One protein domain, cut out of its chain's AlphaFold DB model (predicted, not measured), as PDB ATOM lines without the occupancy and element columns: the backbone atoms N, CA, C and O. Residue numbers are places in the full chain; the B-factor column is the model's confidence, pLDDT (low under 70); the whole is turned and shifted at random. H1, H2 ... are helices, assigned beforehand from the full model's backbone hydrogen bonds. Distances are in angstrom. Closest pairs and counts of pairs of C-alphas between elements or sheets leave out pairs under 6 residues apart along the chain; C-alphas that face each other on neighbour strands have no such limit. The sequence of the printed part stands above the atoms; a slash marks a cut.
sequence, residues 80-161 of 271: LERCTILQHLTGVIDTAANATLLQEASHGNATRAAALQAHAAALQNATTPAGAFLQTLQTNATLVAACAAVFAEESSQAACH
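Overview. This is residues 80 to 161 of the 271 residues of an uncharacterized protein of Sporothrix insectorum RCEF 264 (UniProt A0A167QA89). The helices form a flat loop: from the far end of H1 the chain turns through short H2, comes back past one side of H1 as H3 and H4, and ends in H5 across H1's beginning. Residues 152 to 161 stick out. The printed part has 82 residues with five named helices, H1 to H5 in order along the chain, and no named strand; its class is all helix, with 71 of the 82 residues in the helices, and it is only just loose, close to compact, with a radius of gyration of the C-alphas of 14.3 A and spans of 36 by 36 by 17 A.

Along the chain. H1, residues 80 to 97, begins at C-alpha (47.065, 61.001, 33.225) and measures 25.5 A. H2 is 99 to 105, 9.9 A; H3 110 to 124, 21.0 A; H4 129 to 139, 15.3 A. H5, 141 to 160, 27.9 A, ends at C-alpha (43.922, 79.888, 38.402).

Arrangement. H1 is the hub. Its residues 89 to 97 touch H3, closest C-alphas Ile 93 and Ala 120, 4.9 A, at a steep tilt of 55 degrees. Its residues 80 to 83 touch H5, closest C-alphas Cys 83 and Cys 147, 5.1 A, about perpendicular at 83 degrees. H3 and H5 are apart. In each helix every O i to N i+4 pair is within hydrogen-bond range.

Size, cuts and confidence. The printed part has no cut; its links are tight. Residues 152 to 161 have pLDDT under 70.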
ATOM      1  N   LEU A  80      47.774  60.324  32.138       75.44
ATOM      2  CA  LEU A  80      47.065  61.001  33.225       75.44
ATOM      3  C   LEU A  80      46.637  60.029  34.332       75.44
ATOM      4  O   LEU A  80      46.938  60.268  35.495       75.44
ATOM      5  N   GLU A  81      46.019  58.898  33.983       81.50
ATOM      6  CA  GLU A  81      45.578  57.894  34.964       81.50
ATOM      7  C   GLU A  81      46.760  57.333  35.767       81.50
ATOM      8  O   GLU A  81      46.693  57.212  36.990       81.50
ATOM      9  N   ARG A  82      47.887  57.056  35.095       79.38
ATOM     10  CA  ARG A  82      49.117  56.599  35.764       79.38
ATOM     11  C   ARG A  82      49.676  57.658  36.711       79.38
ATOM     12  O   ARG A  82      50.179  57.302  37.776       79.38
ATOM     13  N   CYS A  83      49.558  58.936  36.356       80.25
ATOM     14  CA  CYS A  83      49.939  60.040  37.225       80.25
ATOM     15  C   CYS A  83      49.019  60.146  38.440       80.25
ATOM     16  O   CYS A  83      49.518  60.141  39.560       80.25
ATOM     17  N   THR A  84      47.697  60.134  38.267       81.62
ATOM     18  CA  THR A  84      46.750  60.166  39.392       81.62
ATOM     19  C   THR A  84      46.981  59.005  40.361       81.62
ATOM     20  O   THR A  84      46.980  59.202  41.576       81.62
ATOM     21  N   ILE A  85      47.249  57.801  39.841       82.50
ATOM     22  CA  ILE A  85      47.608  56.643  40.668       82.50
ATOM     23  C   ILE A  85      48.907  56.916  41.434       82.50
ATOM     24  O   ILE A  85      48.938  56.729  42.649       82.50
ATOM     25  N   LEU A  86      49.962  57.388  40.760       84.06
ATOM     26  CA  LEU A  86      51.235  57.711  41.406       84.06
ATOM     27  C   LEU A  86      51.046  58.739  42.534       84.06
ATOM     28  O   LEU A  86      51.511  58.495  43.643       84.06
ATOM     29  N   GLN A  87      50.310  59.823  42.278       86.69
ATOM     30  CA  GLN A  87      50.016  60.883  43.248       86.69
ATOM     31  C   GLN A  87      49.239  60.372  44.458       86.69
ATOM     32  O   GLN A  87      49.547  60.725  45.595       86.69
ATOM     33  N   HIS A  88      48.226  59.539  44.222       86.31
ATOM     34  CA  HIS A  88      47.436  58.947  45.290       86.31
ATOM     35  C   HIS A  88      48.312  58.061  46.184       86.31
ATOM     36  O   HIS A  88      48.278  58.187  47.407       86.31
ATOM     37  N   LEU A  89      49.135  57.190  45.588       85.81
ATOM     38  CA  LEU A  89      50.026  56.299  46.335       85.81
ATOM     39  C   LEU A  89      51.093  57.078  47.121       85.81
ATOM     40  O   LEU A  89      51.324  56.766  48.290       85.81
ATOM     41  N   THR A  90      51.696  58.116  46.532       86.19
ATOM     42  CA  THR A  90      52.632  58.996  47.253       86.19
ATOM     43  C   THR A  90      51.931  59.771  48.364       86.19
ATOM     44  O   THR A  90      52.455  59.853  49.469       86.19
ATOM     45  N   GLY A  91      50.702  60.240  48.130       85.19
ATOM     46  CA  GLY A  91      49.904  60.950  49.130       85.19
ATOM     47  C   GLY A  91      49.569  60.096  50.356       85.19
ATOM     48  O   GLY A  91      49.586  60.605  51.476       85.19
ATOM     49  N   VAL A  92      49.322  58.792  50.180       87.06
ATOM     50  CA  VAL A  92      49.137  57.853  51.303       87.06
ATOM     51  C   VAL A  92      50.416  57.734  52.135       87.06
ATOM     52  O   VAL A  92      50.348  57.781  53.364       87.06
ATOM     53  N   ILE A  93      51.577  57.620  51.481       89.44
ATOM     54  CA  ILE A  93      52.881  57.548  52.154       89.44
ATOM     55  C   ILE A  93      53.163  58.843  52.930       89.44
ATOM     56  O   ILE A  93      53.493  58.783  54.115       89.44
ATOM     57  N   ASP A  94      52.961  60.002  52.301       85.69
ATOM     58  CA  ASP A  94      53.189  61.315  52.915       85.69
ATOM     59  C   ASP A  94      52.247  61.563  54.101       85.69
ATOM     60  O   ASP A  94      52.667  62.040  55.160       85.69
ATOM     61  N   THR A  95      50.974  61.179  53.959       87.69
ATOM     62  CA  THR A  95      49.979  61.269  55.036       87.69
ATOM     63  C   THR A  95      50.380  60.397  56.220       87.69
ATOM     64  O   THR A  95      50.317  60.853  57.357       87.69
ATOM     65  N   ALA A  96      50.825  59.159  55.980       90.94
ATOM     66  CA  ALA A  96      51.250  58.247  57.039       90.94
ATOM     67  C   ALA A  96      52.543  58.692  57.746       90.94
ATOM     68  O   ALA A  96      52.712  58.411  58.934       90.94
ATOM     69  N   ALA A  97      53.436  59.393  57.039       91.69
ATOM     70  CA  ALA A  97      54.682  59.926  57.585       91.69
ATOM     71  C   ALA A  97      54.490  61.213  58.413       91.69
ATOM     72  O   ALA A  97      55.328  61.536  59.257       91.69
ATOM     73  N   ASN A  98      53.393  61.951  58.209       92.31
ATOM     74  CA  ASN A  98      53.097  63.189  58.925       92.31
ATOM     75  C   ASN A  98      52.045  62.961  60.020       92.31
ATOM     76  O   ASN A  98      50.863  62.796  59.734       92.31
ATOM     77  N   ALA A  99      52.452  63.023  61.291       91.94
ATOM     78  CA  ALA A  99      51.564  62.755  62.428       91.94
ATOM     79  C   ALA A  99      50.296  63.633  62.458       91.94
ATOM     80  O   ALA A  99      49.234  63.156  62.855       91.94
ATOM     81  N   THR A 100      50.377  64.896  62.024       90.56
ATOM     82  CA  THR A 100      49.218  65.801  61.976       90.56
ATOM     83  C   THR A 100      48.243  65.396  60.873       90.56
ATOM     84  O   THR A 100      47.053  65.260  61.150       90.56
ATOM     85  N   LEU A 101      48.737  65.136  59.656       82.44
ATOM     86  CA  LEU A 101      47.896  64.679  58.540       82.44
ATOM     87  C   LEU A 101      47.314  63.290  58.806       82.44
ATOM     88  O   LEU A 101      46.151  63.044  58.506       82.44
ATOM     89  N   LEU A 102      48.082  62.396  59.428       91.44
ATOM     90  CA  LEU A 102      47.610  61.079  59.835       91.44
ATOM     91  C   LEU A 102      46.479  61.180  60.866       91.44
ATOM     92  O   LEU A 102      45.477  60.471  60.753       91.44
ATOM     93  N   GLN A 103      46.607  62.063  61.859       90.00
ATOM     94  CA  GLN A 103      45.558  62.313  62.852       90.00
ATOM     95  C   GLN A 103      44.289  62.870  62.190       90.00
ATOM     96  O   GLN A 103      43.181  62.458  62.534       90.00
ATOM     97  N   GLU A 104      44.446  63.778  61.228       87.12
ATOM     98  CA  GLU A 104      43.351  64.379  60.464       87.12
ATOM     99  C   GLU A 104      42.639  63.348  59.576       87.12
ATOM    100  O   GLU A 104      41.424  63.180  59.690       87.12
ATOM    101  N   ALA A 105      43.395  62.586  58.779       83.94
ATOM    102  CA  ALA A 105      42.893  61.544  57.880       83.94
ATOM    103  C   ALA A 105      42.256  60.362  58.629       83.94
ATOM    104  O   ALA A 105      41.285  59.763  58.167       83.94
ATOM    105  N   SER A 106      42.775  60.021  59.810       92.69
ATOM    106  CA  SER A 106      42.190  58.986  60.671       92.69
ATOM    107  C   SER A 106      41.035  59.496  61.537       92.69
ATOM    108  O   SER A 106      40.380  58.689  62.201       92.69
ATOM    109  N   HIS A 107      40.780  60.809  61.553       90.31
ATOM    110  CA  HIS A 107      39.876  61.478  62.493       90.31
ATOM    111  C   HIS A 107      40.157  61.109  63.961       90.31
ATOM    112  O   HIS A 107      39.240  60.914  64.759       90.31
ATOM    113  N   GLY A 108      41.435  60.941  64.305       88.44
ATOM    114  CA  GLY A 108      41.891  60.517  65.627       88.44
ATOM    115  C   GLY A 108      41.536  59.082  66.023       88.44
ATOM    116  O   GLY A 108      41.695  58.715  67.187       88.44
ATOM    117  N   ASN A 109      41.071  58.247  65.090       93.69
ATOM    118  CA  ASN A 109      40.838  56.830  65.343       93.69
ATOM    119  C   ASN A 109      42.152  56.039  65.214       93.69
ATOM    120  O   ASN A 109      42.671  55.859  64.111       93.69
ATOM    121  N   ALA A 110      42.652  55.514  66.336       95.44
ATOM    122  CA  ALA A 110      43.919  54.782  66.392       95.44
ATOM    123  C   ALA A 110      43.972  53.567  65.445       95.44
ATOM    124  O   ALA A 110      44.992  53.336  64.801       95.44
ATOM    125  N   THR A 111      42.873  52.822  65.295       94.50
ATOM    126  CA  THR A 111      42.807  51.664  64.388       94.50
ATOM    127  C   THR A 111      42.923  52.085  62.924       94.50
ATOM    128  O   THR A 111      43.619  51.436  62.148       94.50
ATOM    129  N   ARG A 112      42.281  53.194  62.531       89.88
ATOM    130  CA  ARG A 112      42.401  53.744  61.169       89.88
ATOM    131  C   ARG A 112      43.798  54.290  60.897       89.88
ATOM    132  O   ARG A 112      44.327  54.055  59.816       89.88
ATOM    133  N   ALA A 113      44.397  54.977  61.869       92.19
ATOM    134  CA  ALA A 113      45.772  55.456  61.766       92.19
ATOM    135  C   ALA A 113      46.753  54.287  61.572       92.19
ATOM    136  O   ALA A 113      47.555  54.312  60.641       92.19
ATOM    137  N   ALA A 114      46.617  53.222  62.369       94.75
ATOM    138  CA  ALA A 114      47.424  52.012  62.230       94.75
ATOM    139  C   ALA A 114      47.223  51.329  60.865       94.75
ATOM    140  O   ALA A 114      48.191  50.887  60.251       94.75
ATOM    141  N   ALA A 115      45.990  51.285  60.350       91.25
ATOM    142  CA  ALA A 115      45.705  50.739  59.024       91.25
ATOM    143  C   ALA A 115      46.345  51.567  57.894       91.25
ATOM    144  O   ALA A 115      46.912  50.991  56.967       91.25
ATOM    145  N   LEU A 116      46.306  52.904  57.979       89.69
ATOM    146  CA  LEU A 116      46.980  53.798  57.028       89.69
ATOM    147  C   LEU A 116      48.501  53.617  57.061       89.69
ATOM    148  O   LEU A 116      49.127  53.512  56.010       89.69
ATOM    149  N   GLN A 117      49.090  53.514  58.254       94.75
ATOM    150  CA  GLN A 117      50.523  53.260  58.415       94.75
ATOM    151  C   GLN A 117      50.930  51.891  57.864       94.75
ATOM    152  O   GLN A 117      51.932  51.789  57.160       94.75
ATOM    153  N   ALA A 118      50.141  50.845  58.125       94.19
ATOM    154  CA  ALA A 118      50.385  49.514  57.575       94.19
ATOM    155  C   ALA A 118      50.287  49.502  56.041       94.19
ATOM    156  O   ALA A 118      51.119  48.888  55.374       94.19
ATOM    157  N   HIS A 119      49.313  50.220  55.473       90.88
ATOM    158  CA  HIS A 119      49.186  50.381  54.025       90.88
ATOM    159  C   HIS A 119      50.407  51.105  53.441       90.88
ATOM    160  O   HIS A 119      51.007  50.619  52.483       90.88
ATOM    161  N   ALA A 120      50.816  52.231  54.029       91.81
ATOM    162  CA  ALA A 120      51.998  52.968  53.588       91.81
ATOM    163  C   ALA A 120      53.273  52.109  53.661       91.81
ATOM    164  O   ALA A 120      54.052  52.095  52.710       91.81
ATOM    165  N   ALA A 121      53.447  51.326  54.730       93.38
ATOM    166  CA  ALA A 121      54.563  50.390  54.861       93.38
ATOM    167  C   ALA A 121      54.541  49.297  53.775       93.38
ATOM    168  O   ALA A 121      55.589  48.949  53.232       93.38
ATOM    169  N   ALA A 122      53.361  48.784  53.408       89.44
ATOM    170  CA  ALA A 122      53.227  47.835  52.304       89.44
ATOM    171  C   ALA A 122      53.617  48.465  50.955       89.44
ATOM    172  O   ALA A 122      54.340  47.839  50.185       89.44
ATOM    173  N   LEU A 123      53.217  49.716  50.694       89.00
ATOM    174  CA  LEU A 123      53.604  50.455  49.482       89.00
ATOM    175  C   LEU A 123      55.106  50.745  49.408       89.00
ATOM    176  O   LEU A 123      55.672  50.757  48.321       89.00
ATOM    177  N   GLN A 124      55.763  50.961  50.546       90.75
ATOM    178  CA  GLN A 124      57.215  51.149  50.604       90.75
ATOM    179  C   GLN A 124      57.990  49.834  50.459       90.75
ATOM    180  O   GLN A 124      59.171  49.846  50.108       90.75
ATOM    181  N   ASN A 125      57.350  48.692  50.716       93.81
ATOM    182  CA  ASN A 125      57.986  47.393  50.593       93.81
ATOM    183  C   ASN A 125      57.914  46.860  49.152       93.81
ATOM    184  O   ASN A 125      56.898  46.300  48.727       93.81
ATOM    185  N   ALA A 126      59.041  46.954  48.444       93.12
ATOM    186  CA  ALA A 126      59.233  46.456  47.081       93.12
ATOM    187  C   ALA A 126      58.950  44.953  46.896       93.12
ATOM    188  O   ALA A 126      58.722  44.515  45.772       93.12
ATOM    189  N   THR A 127      58.942  44.149  47.966       95.69
ATOM    190  CA  THR A 127      58.621  42.715  47.863       95.69
ATOM    191  C   THR A 127      57.120  42.448  47.751       95.69
ATOM    192  O   THR A 127      56.723  41.320  47.468       95.69
ATOM    193  N   THR A 128      56.266  43.444  48.006       90.94
ATOM    194  CA  THR A 128      54.818  43.318  47.803       90.94
ATOM    195  C   THR A 128      54.445  43.728  46.376       90.94
ATOM    196  O   THR A 128      55.095  44.608  45.811       90.94
ATOM    197  N   PRO A 129      53.370  43.176  45.778       88.31
ATOM    198  CA  PRO A 129      52.934  43.582  44.440       88.31
ATOM    199  C   PRO A 129      52.671  45.090  44.312       88.31
ATOM    200  O   PRO A 129      52.992  45.692  43.291       88.31
ATOM    201  N   ALA A 130      52.125  45.713  45.362       78.12
ATOM    202  CA  ALA A 130      51.833  47.143  45.382       78.12
ATOM    203  C   ALA A 130      53.113  47.994  45.455       78.12
ATOM    204  O   ALA A 130      53.230  48.979  44.727       78.12
ATOM    205  N   GLY A 131      54.090  47.592  46.276       86.25
ATOM    206  CA  GLY A 131      55.377  48.278  46.350       86.25
ATOM    207  C   GLY A 131      56.231  48.088  45.097       86.25
ATOM    208  O   GLY A 131      56.805  49.056  44.607       86.25
ATOM    209  N   ALA A 132      56.239  46.893  44.498       91.25
ATOM    210  CA  ALA A 132      56.892  46.647  43.210       91.25
ATOM    211  C   ALA A 132      56.285  47.509  42.088       91.25
ATOM    212  O   ALA A 132      57.005  48.082  41.265       91.25
ATOM    213  N   PHE A 133      54.955  47.646  42.071       85.81
ATOM    214  CA  PHE A 133      54.258  48.514  41.126       85.81
ATOM    215  C   PHE A 133      54.610  49.992  41.339       85.81
ATOM    216  O   PHE A 133      54.978  50.671  40.380       85.81
ATOM    217  N   LEU A 134      54.587  50.483  42.583       85.38
ATOM    218  CA  LEU A 134      54.988  51.856  42.901       85.38
ATOM    219  C   LEU A 134      56.448  52.127  42.506       85.38
ATOM    220  O   LEU A 134      56.729  53.139  41.869       85.38
ATOM    221  N   GLN A 135      57.361  51.201  42.803       87.12
ATOM    222  CA  GLN A 135      58.766  51.307  42.415       87.12
ATOM    223  C   GLN A 135      58.931  51.327  40.888       87.12
ATOM    224  O   GLN A 135      59.736  52.095  40.362       87.12
ATOM    225  N   THR A 136      58.133  50.546  40.156       86.75
ATOM    226  CA  THR A 136      58.113  50.558  38.682       86.75
ATOM    227  C   THR A 136      57.653  51.913  38.138       86.75
ATOM    228  O   THR A 136      58.235  52.425  37.181       86.75
ATOM    229  N   LEU A 137      56.642  52.535  38.756       81.19
ATOM    230  CA  LEU A 137      56.190  53.876  38.372       81.19
ATOM    231  C   LEU A 137      57.247  54.945  38.690       81.19
ATOM    232  O   LEU A 137      57.514  55.799  37.848       81.19
ATOM    233  N   GLN A 138      57.873  54.881  39.868       81.69
ATOM    234  CA  GLN A 138      58.874  55.855  40.324       81.69
ATOM    235  C   GLN A 138      60.210  55.760  39.575       81.69
ATOM    236  O   GLN A 138      60.881  56.769  39.383       81.69
ATOM    237  N   THR A 139      60.608  54.564  39.135       87.81
ATOM    238  CA  THR A 139      61.852  54.365  38.364       87.81
ATOM    239  C   THR A 139      61.714  54.768  36.898       87.81
ATOM    240  O   THR A 139      62.717  54.989  36.216       87.81
ATOM    241  N   ASN A 140      60.487  54.933  36.398       85.00
ATOM    242  CA  ASN A 140      60.238  55.459  35.064       85.00
ATOM    243  C   ASN A 140      60.376  56.993  35.058       85.00
ATOM    244  O   ASN A 140      59.397  57.724  35.200       85.00
ATOM    245  N   ALA A 141      61.607  57.483  34.876       78.50
ATOM    246  CA  ALA A 141      61.923  58.913  34.899       78.50
ATOM    247  C   ALA A 141      61.067  59.748  33.925       78.50
ATOM    248  O   ALA A 141      60.647  60.851  34.270       78.50
ATOM    249  N   THR A 142      60.757  59.215  32.737       76.44
ATOM    250  CA  THR A 142      59.896  59.885  31.750       76.44
ATOM    251  C   THR A 142      58.468  60.052  32.267       76.44
ATOM    252  O   THR A 142      57.885  61.122  32.115       76.44
ATOM    253  N   LEU A 143      57.910  59.018  32.905       76.50
ATOM    254  CA  LEU A 143      56.585  59.083  33.518       76.50
ATOM    255  C   LEU A 143      56.572  60.067  34.690       76.50
ATOM    256  O   LEU A 143      55.690  60.913  34.744       76.50
ATOM    257  N   VAL A 144      57.557  60.007  35.589       77.12
ATOM    258  CA  VAL A 144      57.645  60.927  36.736       77.12
ATOM    259  C   VAL A 144      57.752  62.382  36.274       77.12
ATOM    260  O   VAL A 144      57.051  63.238  36.807       77.12
ATOM    261  N   ALA A 145      58.562  62.662  35.250       70.69
ATOM    262  CA  ALA A 145      58.673  63.998  34.669       70.69
ATOM    263  C   ALA A 145      57.354  64.464  34.027       70.69
ATOM    264  O   ALA A 145      56.939  65.603  34.238       70.69
ATOM    265  N   ALA A 146      56.663  63.582  33.294       73.00
ATOM    266  CA  ALA A 146      55.352  63.883  32.724       73.00
ATOM    267  C   ALA A 146      54.306  64.158  33.817       73.00
ATOM    268  O   ALA A 146      53.556  65.124  33.719       73.00
ATOM    269  N   CYS A 147      54.291  63.363  34.888       71.56
ATOM    270  CA  CYS A 147      53.387  63.571  36.013       71.56
ATOM    271  C   CYS A 147      53.691  64.864  36.766       71.56
ATOM    272  O   CYS A 147      52.766  65.577  37.127       71.56
ATOM    273  N   ALA A 148      54.966  65.217  36.946       73.44
ATOM    274  CA  ALA A 148      55.345  66.495  37.538       73.44
ATOM    275  C   ALA A 148      54.841  67.688  36.708       73.44
ATOM    276  O   ALA A 148      54.360  68.658  37.286       73.44
ATOM    277  N   ALA A 149      54.897  67.607  35.373       71.56
ATOM    278  CA  ALA A 149      54.341  68.634  34.493       71.56
ATOM    279  C   ALA A 149      52.809  68.711  34.596       71.56
ATOM    280  O   ALA A 149      52.278  69.803  34.769       71.56
ATOM    281  N   VAL A 150      52.115  67.566  34.588       71.69
ATOM    282  CA  VAL A 150      50.654  67.507  34.771       71.69
ATOM    283  C   VAL A 150      50.248  68.074  36.127       71.69
ATOM    284  O   VAL A 150      49.335  68.879  36.184       71.69
ATOM    285  N   PHE A 151      50.935  67.735  37.221       72.69
ATOM    286  CA  PHE A 151      50.610  68.296  38.536       72.69
ATOM    287  C   PHE A 151      50.983  69.765  38.657       72.69
ATOM    288  O   PHE A 151      50.298  70.499  39.359       72.69
ATOM    289  N   ALA A 152      52.050  70.216  37.996       68.50
ATOM    290  CA  ALA A 152      52.364  71.636  37.921       68.50
ATOM    291  C   ALA A 152      51.238  72.385  37.198       68.50
ATOM    292  O   ALA A 152      50.806  73.423  37.690       68.50
ATOM    293  N   GLU A 153      50.713  71.817  36.112       66.56
ATOM    294  CA  GLU A 153      49.588  72.362  35.356       66.56
ATOM    295  C   GLU A 153      48.261  72.270  36.120       66.56
ATOM    296  O   GLU A 153      47.522  73.236  36.170       66.56
ATOM    297  N   GLU A 154      47.957  71.170  36.805       66.19
ATOM    298  CA  GLU A 154      46.768  71.068  37.657       66.19
ATOM    299  C   GLU A 154      46.878  71.987  38.873       66.19
ATOM    300  O   GLU A 154      45.892  72.591  39.276       66.19
ATOM    301  N   SER A 155      48.068  72.138  39.459       64.38
ATOM    302  CA  SER A 155      48.290  73.070  40.566       64.38
ATOM    303  C   SER A 155      48.189  74.519  40.104       64.38
ATOM    304  O   SER A 155      47.654  75.348  40.842       64.38
ATOM    305  N   SER A 156      48.644  74.824  38.882       60.19
ATOM    306  CA  SER A 156      48.497  76.141  38.286       60.19
ATOM    307  C   SER A 156      47.034  76.364  37.918       60.19
ATOM    308  O   SER A 156      46.443  77.290  38.444       60.19
ATOM    309  N   GLN A 157      46.371  75.475  37.181       62.78
ATOM    310  CA  GLN A 157      44.941  75.553  36.865       62.78
ATOM    311  C   GLN A 157      44.061  75.630  38.121       62.78
ATOM    312  O   GLN A 157      43.171  76.474  38.179       62.78
ATOM    313  N   ALA A 158      44.329  74.846  39.169       59.88
ATOM    314  CA  ALA A 158      43.623  74.932  40.449       59.88
ATOM    315  C   ALA A 158      43.908  76.250  41.183       59.88
ATOM    316  O   ALA A 158      43.024  76.783  41.857       59.88
ATOM    317  N   ALA A 159      45.115  76.803  41.050       58.41
ATOM    318  CA  ALA A 159      45.426  78.150  41.511       58.41
ATOM    319  C   ALA A 159      44.723  79.238  40.677       58.41
ATOM    320  O   ALA A 159      44.357  80.276  41.234       58.41
ATOM    321  N   CYS A 160      44.504  78.982  39.388       54.97
ATOM    322  CA  CYS A 160      43.922  79.888  38.402       54.97
ATOM    323  C   CYS A 160      42.401  79.843  38.338       54.97
ATOM    324  O   CYS A 160      41.777  80.803  37.889       54.97
ATOM    325  N   HIS A 161      41.786  78.756  38.792       60.78
ATOM    326  CA  HIS A 161      40.346  78.669  38.874       60.78
ATOM    327  C   HIS A 161      39.831  79.549  40.018       60.78
ATOM    328  O   HIS A 161      40.363  79.501  41.146       60.78
TER     329      HIS A 161